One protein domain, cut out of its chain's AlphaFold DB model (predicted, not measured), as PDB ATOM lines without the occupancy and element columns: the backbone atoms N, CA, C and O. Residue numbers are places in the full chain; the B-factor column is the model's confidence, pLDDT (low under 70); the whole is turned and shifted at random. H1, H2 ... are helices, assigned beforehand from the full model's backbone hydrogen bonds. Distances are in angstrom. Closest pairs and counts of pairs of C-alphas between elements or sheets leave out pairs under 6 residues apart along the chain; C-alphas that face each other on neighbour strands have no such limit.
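AT A GLANCE: This is residues 11 to 95 of the 125 residues of an uncharacterized protein of Prauserella marina (UniProt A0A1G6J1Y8). What does one see first? A long helical hairpin, H2 beside H1, with H5 packed at a steep tilt on residues 11 to 18 of H1; the two small helices H3 and H4 lie beyond the hairpin's open end, where residues 71 to 76 stick out. How is it made up? The printed part has 85 residues with five named helices, H1 to H5 in order along the chain, and no named strand: the class is all helix. How does it fill space? It is loose, with a radius of gyration of the C-alphas of 16.0 A, and its outline is a rod spanning 55 by 20 by 18 A.

HOW THE PARTS SIT: What touches the longest helix? H2, residues 34 to 53, touches H1, residues 11 to 27, closest at the C-alphas of Phe 26 and Gln 37, 4.9 A apart. The two form a hairpin, running opposite ways at a shallow tilt of 20 degrees. Where is H5? H5, residues 83 to 93, touches H1 at residues 11 to 18 alone, with the closest C-alphas, of Val 15 and Gln 89, 5.6 A apart; they run the same way at a steep tilt of 47 degrees. H5 is close to H2 but not clearly touching it, the closest C-alphas being those of Leu 51 and Ala 84, 6.9 A apart. What of the short helices? H3, residues 63 to 67, is close to H5 but not clearly touching, with the C-alphas of Cys 65 and Arg 83 the closest at 6.3 A, and is only just apart from H2, at 8.3 A. H4, residues 69 to 72, meets H3 only through their link and is apart from H1, H2 and H5. Are the helix backbones complete? Every O i to N i+4 pair is within hydrogen-bond range in H1, H3 and H5, and 15 of 16 are in H2; H4 is too short for such a pair.

IN THESE COORDINATES: Where is the longest helix? H2 runs 29.4 A from C-alpha 34 at (162.040, 136.596, 184.327) to C-alpha 53 at (178.484, 114.431, 174.139). Where do the first and last helices lie? H1 begins at C-alpha 11, (164.431, 107.497, 173.394), and is 24.6 A long. H5 is 15.3 A long and ends at C-alpha 93, (158.692, 112.072, 182.879).

THE WHOLE: How far does it reach? The two C-alphas farthest apart, of Ser 31 and Gly 74, are 55.6 A apart. Is it continuous? The printed part has no cut; the link from H3 to H4 is tight and the other three are short. Where is confidence low? The mean pLDDT of the printed part is 80.2, and residues 29 to 33, 67 to 79 and 95 are under 70.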
ATOM      1  N   LEU A  11     164.064 106.902 172.111       85.62
ATOM      2  CA  LEU A  11     164.431 107.497 173.394       85.62
ATOM      3  C   LEU A  11     165.051 108.896 173.237       85.62
ATOM      4  O   LEU A  11     164.634 109.834 173.905       85.62
ATOM      5  N   GLN A  12     166.022 109.054 172.337       87.75
ATOM      6  CA  GLN A  12     166.653 110.345 172.055       87.75
ATOM      7  C   GLN A  12     165.638 111.349 171.495       87.75
ATOM      8  O   GLN A  12     165.607 112.496 171.934       87.75
ATOM      9  N   ALA A  13     164.780 110.914 170.569       88.25
ATOM     10  CA  ALA A  13     163.723 111.752 170.007       88.25
ATOM     11  C   ALA A  13     162.674 112.163 171.055       88.25
ATOM     12  O   ALA A  13     162.120 113.256 170.979       88.25
ATOM     13  N   SER A  14     162.370 111.290 172.018       89.62
ATOM     14  CA  SER A  14     161.471 111.597 173.136       89.62
ATOM     15  C   SER A  14     162.062 112.666 174.057       89.62
ATOM     16  O   SER A  14     161.423 113.689 174.295       89.62
ATOM     17  N   VAL A  15     163.316 112.486 174.491       90.81
ATOM     18  CA  VAL A  15     164.006 113.447 175.365       90.81
ATOM     19  C   VAL A  15     164.114 114.819 174.703       90.81
ATOM     20  O   VAL A  15     163.750 115.814 175.322       90.81
ATOM     21  N   HIS A  16     164.553 114.892 173.441       91.75
ATOM     22  CA  HIS A  16     164.680 116.176 172.739       91.75
ATOM     23  C   HIS A  16     163.339 116.892 172.575       91.75
ATOM     24  O   HIS A  16     163.265 118.083 172.858       91.75
ATOM     25  N   ARG A  17     162.262 116.166 172.237       91.50
ATOM     26  CA  ARG A  17     160.910 116.748 172.200       91.50
ATOM     27  C   ARG A  17     160.513 117.348 173.547       91.50
ATOM     28  O   ARG A  17     160.064 118.485 173.590       91.50
ATOM     29  N   ARG A  18     160.763 116.637 174.651       90.38
ATOM     30  CA  ARG A  18     160.440 117.146 175.991       90.38
ATOM     31  C   ARG A  18     161.265 118.383 176.369       90.38
ATOM     32  O   ARG A  18     160.740 119.286 177.011       90.38
ATOM     33  N   LEU A  19     162.536 118.457 175.961       92.75
ATOM     34  CA  LEU A  19     163.372 119.653 176.155       92.75
ATOM     35  C   LEU A  19     162.873 120.849 175.333       92.75
ATOM     36  O   LEU A  19     162.916 121.991 175.803       92.75
ATOM     37  N   ASP A  20     162.376 120.601 174.124       91.75
ATOM     38  CA  ASP A  20     161.776 121.636 173.283       91.75
ATOM     39  C   ASP A  20     160.469 122.151 173.880       91.75
ATOM     40  O   ASP A  20     160.269 123.366 173.939       91.75
ATOM     41  N   ASP A  21     159.629 121.260 174.407       90.19
ATOM     42  CA  ASP A  21     158.408 121.633 175.120       90.19
ATOM     43  C   ASP A  21     158.729 122.492 176.353       90.19
ATOM     44  O   ASP A  21     158.157 123.568 176.514       90.19
ATOM     45  N   LEU A  22     159.724 122.107 177.165       88.62
ATOM     46  CA  LEU A  22     160.189 122.919 178.301       88.62
ATOM     47  C   LEU A  22     160.698 124.296 177.864       88.62
ATOM     48  O   LEU A  22     160.387 125.308 178.493       88.62
ATOM     49  N   THR A  23     161.453 124.356 176.767       89.19
ATOM     50  CA  THR A  23     161.931 125.631 176.211       89.19
ATOM     51  C   THR A  23     160.754 126.527 175.837       89.19
ATOM     52  O   THR A  23     160.770 127.713 176.168       89.19
ATOM     53  N   ARG A  24     159.712 125.967 175.205       87.44
ATOM     54  CA  ARG A  24     158.491 126.703 174.848       87.44
ATOM     55  C   ARG A  24     157.763 127.215 176.085       87.44
ATOM     56  O   ARG A  24     157.411 128.396 176.111       87.44
ATOM     57  N   THR A  25     157.624 126.393 177.123       85.44
ATOM     58  CA  THR A  25     157.028 126.798 178.406       85.44
ATOM     59  C   THR A  25     157.759 127.997 179.003       85.44
ATOM     60  O   THR A  25     157.126 128.986 179.363       85.44
ATOM     61  N   PHE A  26     159.094 127.985 179.013       82.81
ATOM     62  CA  PHE A  26     159.882 129.119 179.504       82.81
ATOM     63  C   PHE A  26     159.877 130.340 178.579       82.81
ATOM     64  O   PHE A  26     160.388 131.385 178.975       82.81
ATOM     65  N   THR A  27     159.376 130.236 177.345       78.44
ATOM     66  CA  THR A  27     159.182 131.375 176.423       78.44
ATOM     67  C   THR A  27     157.778 131.962 176.454       78.44
ATOM     68  O   THR A  27     157.582 133.049 175.905       78.44
ATOM     69  N   SER A  28     156.822 131.281 177.094       72.81
ATOM     70  CA  SER A  28     155.460 131.787 177.230       72.81
ATOM     71  C   SER A  28     155.452 133.054 178.080       72.81
ATOM     72  O   SER A  28     156.079 133.135 179.135       72.81
ATOM     73  N   LYS A  29     154.767 134.075 177.572       61.00
ATOM     74  CA  LYS A  29     154.881 135.480 177.972       61.00
ATOM     75  C   LYS A  29     154.029 135.817 179.205       61.00
ATOM     76  O   LYS A  29     153.454 136.899 179.258       61.00
ATOM     77  N   ASP A  30     153.945 134.906 180.175       60.94
ATOM     78  CA  ASP A  30     153.278 135.184 181.448       60.94
ATOM     79  C   ASP A  30     154.250 135.933 182.363       60.94
ATOM     80  O   ASP A  30     155.251 135.418 182.868       60.94
ATOM     81  N   SER A  31     153.972 137.227 182.458       56.28
ATOM     82  CA  SER A  31     154.735 138.266 183.131       56.28
ATOM     83  C   SER A  31     154.836 138.013 184.636       56.28
ATOM     84  O   SER A  31     153.834 138.112 185.342       56.28
ATOM     85  N   GLY A  32     156.046 137.750 185.138       57.72
ATOM     86  CA  GLY A  32     156.301 137.805 186.583       57.72
ATOM     87  C   GLY A  32     157.556 137.104 187.097       57.72
ATOM     88  O   GLY A  32     157.953 137.368 188.228       57.72
ATOM     89  N   VAL A  33     158.203 136.229 186.316       63.94
ATOM     90  CA  VAL A  33     159.343 135.429 186.817       63.94
ATOM     91  C   VAL A  33     160.490 135.338 185.803       63.94
ATOM     92  O   VAL A  33     160.959 134.253 185.456       63.94
ATOM     93  N   ASP A  34     160.971 136.492 185.336       76.62
ATOM     94  CA  ASP A  34     162.040 136.596 184.327       76.62
ATOM     95  C   ASP A  34     163.293 135.790 184.706       76.62
ATOM     96  O   ASP A  34     163.895 135.120 183.865       76.62
ATOM     97  N   PHE A  35     163.652 135.777 185.994       77.75
ATOM     98  CA  PHE A  35     164.790 135.004 186.490       77.75
ATOM     99  C   PHE A  35     164.572 133.490 186.366       77.75
ATOM    100  O   PHE A  35     165.465 132.783 185.898       77.75
ATOM    101  N   ALA A  36     163.402 132.969 186.746       81.00
ATOM    102  CA  ALA A  36     163.126 131.533 186.672       81.00
ATOM    103  C   ALA A  36     163.029 131.053 185.218       81.00
ATOM    104  O   ALA A  36     163.565 129.996 184.886       81.00
ATOM    105  N   GLN A  37     162.428 131.855 184.335       84.00
ATOM    106  CA  GLN A  37     162.382 131.563 182.901       84.00
ATOM    107  C   GLN A  37     163.782 131.555 182.285       84.00
ATOM    108  O   GLN A  37     164.129 130.631 181.546       84.00
ATOM    109  N   HIS A  38     164.612 132.551 182.606       86.12
ATOM    110  CA  HIS A  38     165.982 132.627 182.109       86.12
ATOM    111  C   HIS A  38     166.823 131.430 182.572       86.12
ATOM    112  O   HIS A  38     167.412 130.737 181.743       86.12
ATOM    113  N   ASN A  39     166.818 131.127 183.875       86.69
ATOM    114  CA  ASN A  39     167.549 129.981 184.420       86.69
ATOM    115  C   ASN A  39     167.017 128.649 183.879       86.69
ATOM    116  O   ASN A  39     167.810 127.771 183.553       86.69
ATOM    117  N   GLY A  40     165.699 128.507 183.717       87.56
ATOM    118  CA  GLY A  40     165.087 127.326 183.107       87.56
ATOM    119  C   GLY A  40     165.619 127.061 181.698       87.56
ATOM    120  O   GLY A  40     166.049 125.947 181.399       87.56
ATOM    121  N   ARG A  41     165.695 128.095 180.850       88.38
ATOM    122  CA  ARG A  41     166.278 127.981 179.500       88.38
ATOM    123  C   ARG A  41     167.761 127.609 179.538       88.38
ATOM    124  O   ARG A  41     168.177 126.745 178.773       88.38
ATOM    125  N   LEU A  42     168.541 128.218 180.435       91.12
ATOM    126  CA  LEU A  42     169.963 127.894 180.590       91.12
ATOM    127  C   LEU A  42     170.181 126.437 181.014       91.12
ATOM    128  O   LEU A  42     171.064 125.772 180.480       91.12
ATOM    129  N   LEU A  43     169.365 125.921 181.936       92.38
ATOM    130  CA  LEU A  43     169.444 124.526 182.377       92.38
ATOM    131  C   LEU A  43     169.076 123.549 181.259       92.38
ATOM    132  O   LEU A  43     169.750 122.532 181.095       92.38
ATOM    133  N   VAL A  44     168.046 123.860 180.468       93.25
ATOM    134  CA  VAL A  44     167.686 123.054 179.292       93.25
ATOM    135  C   VAL A  44     168.839 123.029 178.287       93.25
ATOM    136  O   VAL A  44     169.185 121.960 177.786       93.25
ATOM    137  N   GLU A  45     169.482 124.167 178.035       93.25
ATOM    138  CA  GLU A  45     170.603 124.247 177.096       93.25
ATOM    139  C   GLU A  45     171.861 123.528 177.604       93.25
ATOM    140  O   GLU A  45     172.520 122.797 176.859       93.25
ATOM    141  N   ALA A  46     172.156 123.646 178.900       94.00
ATOM    142  CA  ALA A  46     173.218 122.880 179.540       94.00
ATOM    143  C   ALA A  46     172.965 121.370 179.406       94.00
ATOM    144  O   ALA A  46     173.877 120.612 179.073       94.00
ATOM    145  N   LEU A  47     171.720 120.926 179.595       93.94
ATOM    146  CA  LEU A  47     171.349 119.524 179.431       93.94
ATOM    147  C   LEU A  47     171.458 119.061 177.971       93.94
ATOM    148  O   LEU A  47     171.971 117.968 177.733       93.94
ATOM    149  N   ARG A  48     171.047 119.879 176.992       94.06
ATOM    150  CA  ARG A  48     171.268 119.583 175.563       94.06
ATOM    151  C   ARG A  48     172.750 119.401 175.257       94.06
ATOM    152  O   ARG A  48     173.111 118.419 174.614       94.06
ATOM    153  N   THR A  49     173.588 120.299 175.766       94.00
ATOM    154  CA  THR A  49     175.044 120.250 175.582       94.00
ATOM    155  C   THR A  49     175.629 118.967 176.174       94.00
ATOM    156  O   THR A  49     176.337 118.239 175.485       94.00
ATOM    157  N   LEU A  50     175.259 118.617 177.411       92.00
ATOM    158  CA  LEU A  50     175.703 117.375 178.054       92.00
ATOM    159  C   LEU A  50     175.235 116.122 177.302       92.00
ATOM    160  O   LEU A  50     175.978 115.151 177.186       92.00
ATOM    161  N   LEU A  51     174.003 116.113 176.791       91.75
ATOM    162  CA  LEU A  51     173.479 114.986 176.019       91.75
ATOM    163  C   LEU A  51     174.113 114.883 174.627       91.75
ATOM    164  O   LEU A  51     174.227 113.773 174.114       91.75
ATOM    165  N   ALA A  52     174.565 115.992 174.033       90.25
ATOM    166  CA  ALA A  52     175.252 115.995 172.741       90.25
ATOM    167  C   ALA A  52     176.594 115.244 172.784       90.25
ATOM    168  O   ALA A  52     176.957 114.586 171.806       90.25
ATOM    169  N   ASP A  53     177.281 115.247 173.931       90.69
ATOM    170  CA  ASP A  53     178.484 114.431 174.139       90.69
ATOM    171  C   ASP A  53     178.177 112.929 174.023       90.69
ATOM    172  O   ASP A  53     179.012 112.121 173.602       90.69
ATOM    173  N   HIS A  54     176.949 112.527 174.354       89.06
ATOM    174  CA  HIS A  54     176.491 111.153 174.232       89.06
ATOM    175  C   HIS A  54     176.034 110.837 172.807       89.06
ATOM    176  O   HIS A  54     174.845 110.668 172.556       89.06
ATOM    177  N   GLN A  55     176.978 110.642 171.883       84.50
ATOM    178  CA  GLN A  55     176.641 110.123 170.555       84.50
ATOM    179  C   GLN A  55     176.028 108.721 170.668       84.50
ATOM    180  O   GLN A  55     176.679 107.774 171.129       84.50
ATOM    181  N   VAL A  56     174.752 108.619 170.292       84.94
ATOM    182  CA  VAL A  56     173.967 107.388 170.348       84.94
ATOM    183  C   VAL A  56     173.869 106.777 168.954       84.94
ATOM    184  O   VAL A  56     173.569 107.473 167.988       84.94
ATOM    185  N   ASP A  57     174.110 105.474 168.846       80.06
ATOM    186  CA  ASP A  57     173.921 104.745 167.594       80.06
ATOM    187  C   ASP A  57     172.437 104.445 167.305       80.06
ATOM    188  O   ASP A  57     171.551 104.642 168.142       80.06
ATOM    189  N   ALA A  58     172.155 103.907 166.114       76.50
ATOM    190  CA  ALA A  58     170.802 103.522 165.699       76.50
ATOM    191  C   ALA A  58     170.142 102.475 166.623       76.50
ATOM    192  O   ALA A  58     168.926 102.304 166.606       76.50
ATOM    193  N   THR A  59     170.928 101.767 167.438       74.62
ATOM    194  CA  THR A  59     170.441 100.779 168.410       74.62
ATOM    195  C   THR A  59     170.277 101.354 169.816       74.62
ATOM    196  O   THR A  59     169.885 100.639 170.737       74.62
ATOM    197  N   GLY A  60     170.558 102.642 169.995       77.12
ATOM    198  CA  GLY A  60     170.419 103.337 171.259       77.12
ATOM    199  C   GLY A  60     171.640 103.272 172.173       77.12
ATOM    200  O   GLY A  60     171.541 103.720 173.314       77.12
ATOM    201  N   HIS A  61     172.786 102.767 171.714       81.31
ATOM    202  CA  HIS A  61     173.993 102.623 172.529       81.31
ATOM    203  C   HIS A  61     174.927 103.822 172.403       81.31
ATOM    204  O   HIS A  61     175.072 104.415 171.342       81.31
ATOM    205  N   CYS A  62     175.625 104.141 173.497       86.56
ATOM    206  CA  CYS A  62     176.630 105.201 173.535       86.56
ATOM    207  C   CYS A  62     177.989 104.670 174.016       86.56
ATOM    208  O   CYS A  62     178.102 104.083 175.100       86.56
ATOM    209  N   ALA A  63     179.048 104.928 173.247       81.50
ATOM    210  CA  ALA A  63     180.404 104.487 173.570       81.50
ATOM    211  C   ALA A  63     180.917 105.052 174.908       81.50
ATOM    212  O   ALA A  63     181.630 104.353 175.628       81.50
ATOM    213  N   LEU A  64     180.505 106.262 175.301       84.38
ATOM    214  CA  LEU A  64     180.894 106.860 176.583       84.38
ATOM    215  C   LEU A  64     180.308 106.096 177.779       84.38
ATOM    216  O   LEU A  64     181.011 105.814 178.753       84.38
ATOM    217  N   CYS A  65     179.032 105.711 177.700       82.50
ATOM    218  CA  CYS A  65     178.349 104.995 178.779       82.50
ATOM    219  C   CYS A  65     178.784 103.526 178.887       82.50
ATOM    220  O   CYS A  65     178.848 102.981 179.994       82.50
ATOM    221  N   HIS A  66     179.073 102.876 177.756       75.06
ATOM    222  CA  HIS A  66     179.385 101.443 177.709       75.06
ATOM    223  C   HIS A  66     180.891 101.140 177.678       75.06
ATOM    224  O   HIS A  66     181.317 100.129 178.240       75.06
ATOM    225  N   GLY A  67     181.716 102.026 177.116       65.81
ATOM    226  CA  GLY A  67     183.158 101.825 176.929       65.81
ATOM    227  C   GLY A  67     183.985 101.814 178.218       65.81
ATOM    228  O   GLY A  67     185.063 101.218 178.244       65.81
ATOM    229  N   ARG A  68     183.488 102.412 179.315       62.47
ATOM    230  CA  ARG A  68     184.107 102.273 180.654       62.47
ATOM    231  C   ARG A  68     183.743 100.963 181.346       62.47
ATOM    232  O   ARG A  68     184.549 100.416 182.089       62.47
ATOM    233  N   ARG A  69     182.531 100.449 181.119       57.94
ATOM    234  CA  ARG A  69     182.008  99.273 181.834       57.94
ATOM    235  C   ARG A  69     182.470  97.956 181.233       57.94
ATOM    236  O   ARG A  69     182.718  97.026 181.993       57.94
ATOM    237  N   SER A  70     182.641  97.894 179.910       56.78
ATOM    238  CA  SER A  70     183.100  96.670 179.242       56.78
ATOM    239  C   SER A  70     184.522  96.261 179.639       56.78
ATOM    240  O   SER A  70     184.863  95.093 179.502       56.78
ATOM    241  N   ARG A  71     185.349  97.198 180.130       57.09
ATOM    242  CA  ARG A  71     186.725  96.907 180.569       57.09
ATOM    243  C   ARG A  71     186.809  96.334 181.984       57.09
ATOM    244  O   ARG A  71     187.726  95.576 182.261       57.09
ATOM    245  N   LEU A  72     185.884  96.704 182.873       58.12
ATOM    246  CA  LEU A  72     185.956  96.360 184.304       58.12
ATOM    247  C   LEU A  72     185.114  95.142 184.683       58.12
ATOM    248  O   LEU A  72     185.438  94.430 185.624       58.12
ATOM    249  N   PHE A  73     184.039  94.880 183.946       52.88
ATOM    250  CA  PHE A  73     183.202  93.715 184.171       52.88
ATOM    251  C   PHE A  73     183.102  92.972 182.851       52.88
ATOM    252  O   PHE A  73     182.389  93.422 181.959       52.88
ATOM    253  N   GLY A  74     183.778  91.823 182.738       51.44
ATOM    254  CA  GLY A  74     183.703  90.883 181.607       51.44
ATOM    255  C   GLY A  74     182.310  90.273 181.374       51.44
ATOM    256  O   GLY A  74     182.172  89.151 180.898       51.44
ATOM    257  N   ARG A  75     181.248  90.991 181.749       50.94
ATOM    258  CA  ARG A  75     179.860  90.659 181.482       50.94
ATOM    259  C   ARG A  75     179.469  91.254 180.135       50.94
ATOM    260  O   ARG A  75     179.627  92.447 179.900       50.94
ATOM    261  N   ARG A  76     178.973  90.348 179.288       53.72
ATOM    262  CA  ARG A  76     178.275  90.514 178.006       53.72
ATOM    263  C   ARG A  76     177.858  91.957 177.710       53.72
ATOM    264  O   ARG A  76     177.195  92.570 178.543       53.72
ATOM    265  N   LYS A  77     178.178  92.432 176.493       54.91
ATOM    266  CA  LYS A  77     177.589  93.622 175.847       54.91
ATOM    267  C   LYS A  77     176.123  93.742 176.272       54.91
ATOM    268  O   LYS A  77     175.277  92.980 175.814       54.91
ATOM    269  N   SER A  78     175.839  94.622 177.226       56.44
ATOM    270  CA  SER A  78     174.467  94.830 177.662       56.44
ATOM    271  C   SER A  78     173.792  95.640 176.566       56.44
ATOM    272  O   SER A  78     174.248  96.756 176.313       56.44
ATOM    273  N   HIS A  79     172.734  95.095 175.964       66.38
ATOM    274  CA  HIS A  79     171.874  95.760 174.974       66.38
ATOM    275  C   HIS A  79     171.039  96.906 175.584       66.38
ATOM    276  O   HIS A  79     169.861  97.072 175.284       66.38
ATOM    277  N   LEU A  80     171.607  97.611 176.560       71.44
ATOM    278  CA  LEU A  80     170.921  98.649 177.308       71.44
ATOM    279  C   LEU A  80     171.089  99.977 176.567       71.44
ATOM    280  O   LEU A  80     172.188 100.246 176.081       71.44
ATOM    281  N   PRO A  81     170.043 100.817 176.524       83.06
ATOM    282  CA  PRO A  81     170.134 102.129 175.905       83.06
ATOM    283  C   PRO A  81     171.110 103.038 176.666       83.06
ATOM    284  O   PRO A  81     171.471 102.784 177.823       83.06
ATOM    285  N   CYS A  82     171.513 104.132 176.020       87.88
ATOM    286  CA  CYS A  82     172.396 105.138 176.587       87.88
ATOM    287  C   CYS A  82     171.870 105.598 177.949       87.88
ATOM    288  O   CYS A  82     170.737 106.059 178.085       87.88
ATOM    289  N   ARG A  83     172.720 105.469 178.971       87.62
ATOM    290  CA  ARG A  83     172.342 105.715 180.365       87.62
ATOM    291  C   ARG A  83     171.939 107.161 180.614       87.62
ATOM    292  O   ARG A  83     171.008 107.363 181.376       87.62
ATOM    293  N   ALA A  84     172.615 108.114 179.972       91.12
ATOM    294  CA  ALA A  84     172.318 109.536 180.114       91.12
ATOM    295  C   ALA A  84     170.935 109.885 179.549       91.12
ATOM    296  O   ALA A  84     170.125 110.509 180.228       91.12
ATOM    297  N   TYR A  85     170.626 109.395 178.344       90.31
ATOM    298  CA  TYR A  85     169.303 109.558 177.743       90.31
ATOM    299  C   TYR A  85     168.210 108.840 178.535       90.31
ATOM    300  O   TYR A  85     167.130 109.390 178.724       90.31
ATOM    301  N   LEU A  86     168.493 107.639 179.048       89.69
ATOM    302  CA  LEU A  86     167.542 106.912 179.884       89.69
ATOM    303  C   LEU A  86     167.263 107.654 181.197       89.69
ATOM    304  O   LEU A  86     166.107 107.780 181.582       89.69
ATOM    305  N   SER A  87     168.296 108.163 181.875       89.56
ATOM    306  CA  SER A  87     168.102 108.950 183.096       89.56
ATOM    307  C   SER A  87     167.351 110.247 182.823       89.56
ATOM    308  O   SER A  87     166.441 110.570 183.575       89.56
ATOM    309  N   ALA A  88     167.680 110.948 181.732       91.19
ATOM    310  CA  ALA A  88     166.977 112.164 181.342       91.19
ATOM    311  C   ALA A  88     165.487 111.887 181.108       91.19
ATOM    312  O   ALA A  88     164.657 112.588 181.673       91.19
ATOM    313  N   GLN A  89     165.141 110.830 180.365       90.25
ATOM    314  CA  GLN A  89     163.745 110.447 180.143       90.25
ATOM    315  C   GLN A  89     163.013 110.178 181.464       90.25
ATOM    316  O   GLN A  89     161.953 110.746 181.698       90.25
ATOM    317  N   LEU A  90     163.594 109.363 182.351       89.56
ATOM    318  CA  LEU A  90     162.965 109.020 183.630       89.56
ATOM    319  C   LEU A  90     162.758 110.246 184.525       89.56
ATOM    320  O   LEU A  90     161.722 110.356 185.167       89.56
ATOM    321  N   THR A  91     163.721 111.168 184.574       89.31
ATOM    322  CA  THR A  91     163.615 112.384 185.390       89.31
ATOM    323  C   THR A  91     162.636 113.395 184.795       89.31
ATOM    324  O   THR A  91     161.882 114.008 185.543       89.31
ATOM    325  N   LEU A  92     162.620 113.560 183.470       87.31
ATOM    326  CA  LEU A  92     161.710 114.483 182.788       87.31
ATOM    327  C   LEU A  92     160.257 113.981 182.798       87.31
ATOM    328  O   LEU A  92     159.340 114.795 182.879       87.31
ATOM    329  N   ASP A  93     160.031 112.665 182.756       83.44
ATOM    330  CA  ASP A  93     158.692 112.072 182.879       83.44
ATOM    331  C   ASP A  93     158.198 112.015 184.328       83.44
ATOM    332  O   ASP A  93     157.003 112.157 184.574       83.44
ATOM    333  N   ALA A  94     159.102 111.829 185.296       75.38
ATOM    334  CA  ALA A  94     158.764 111.830 186.719       75.38
ATOM    335  C   ALA A  94     158.481 113.230 187.285       75.38
ATOM    336  O   ALA A  94     158.161 113.334 188.466       75.38
ATOM    337  N   ALA A  95     158.602 114.287 186.477       61.12
ATOM    338  CA  ALA A  95     158.139 115.626 186.807       61.12
ATOM    339  C   ALA A  95     156.700 115.805 186.277       61.12
ATOM    340  O   ALA A  95     156.526 116.237 185.133       61.12
TER     341      ALA A  95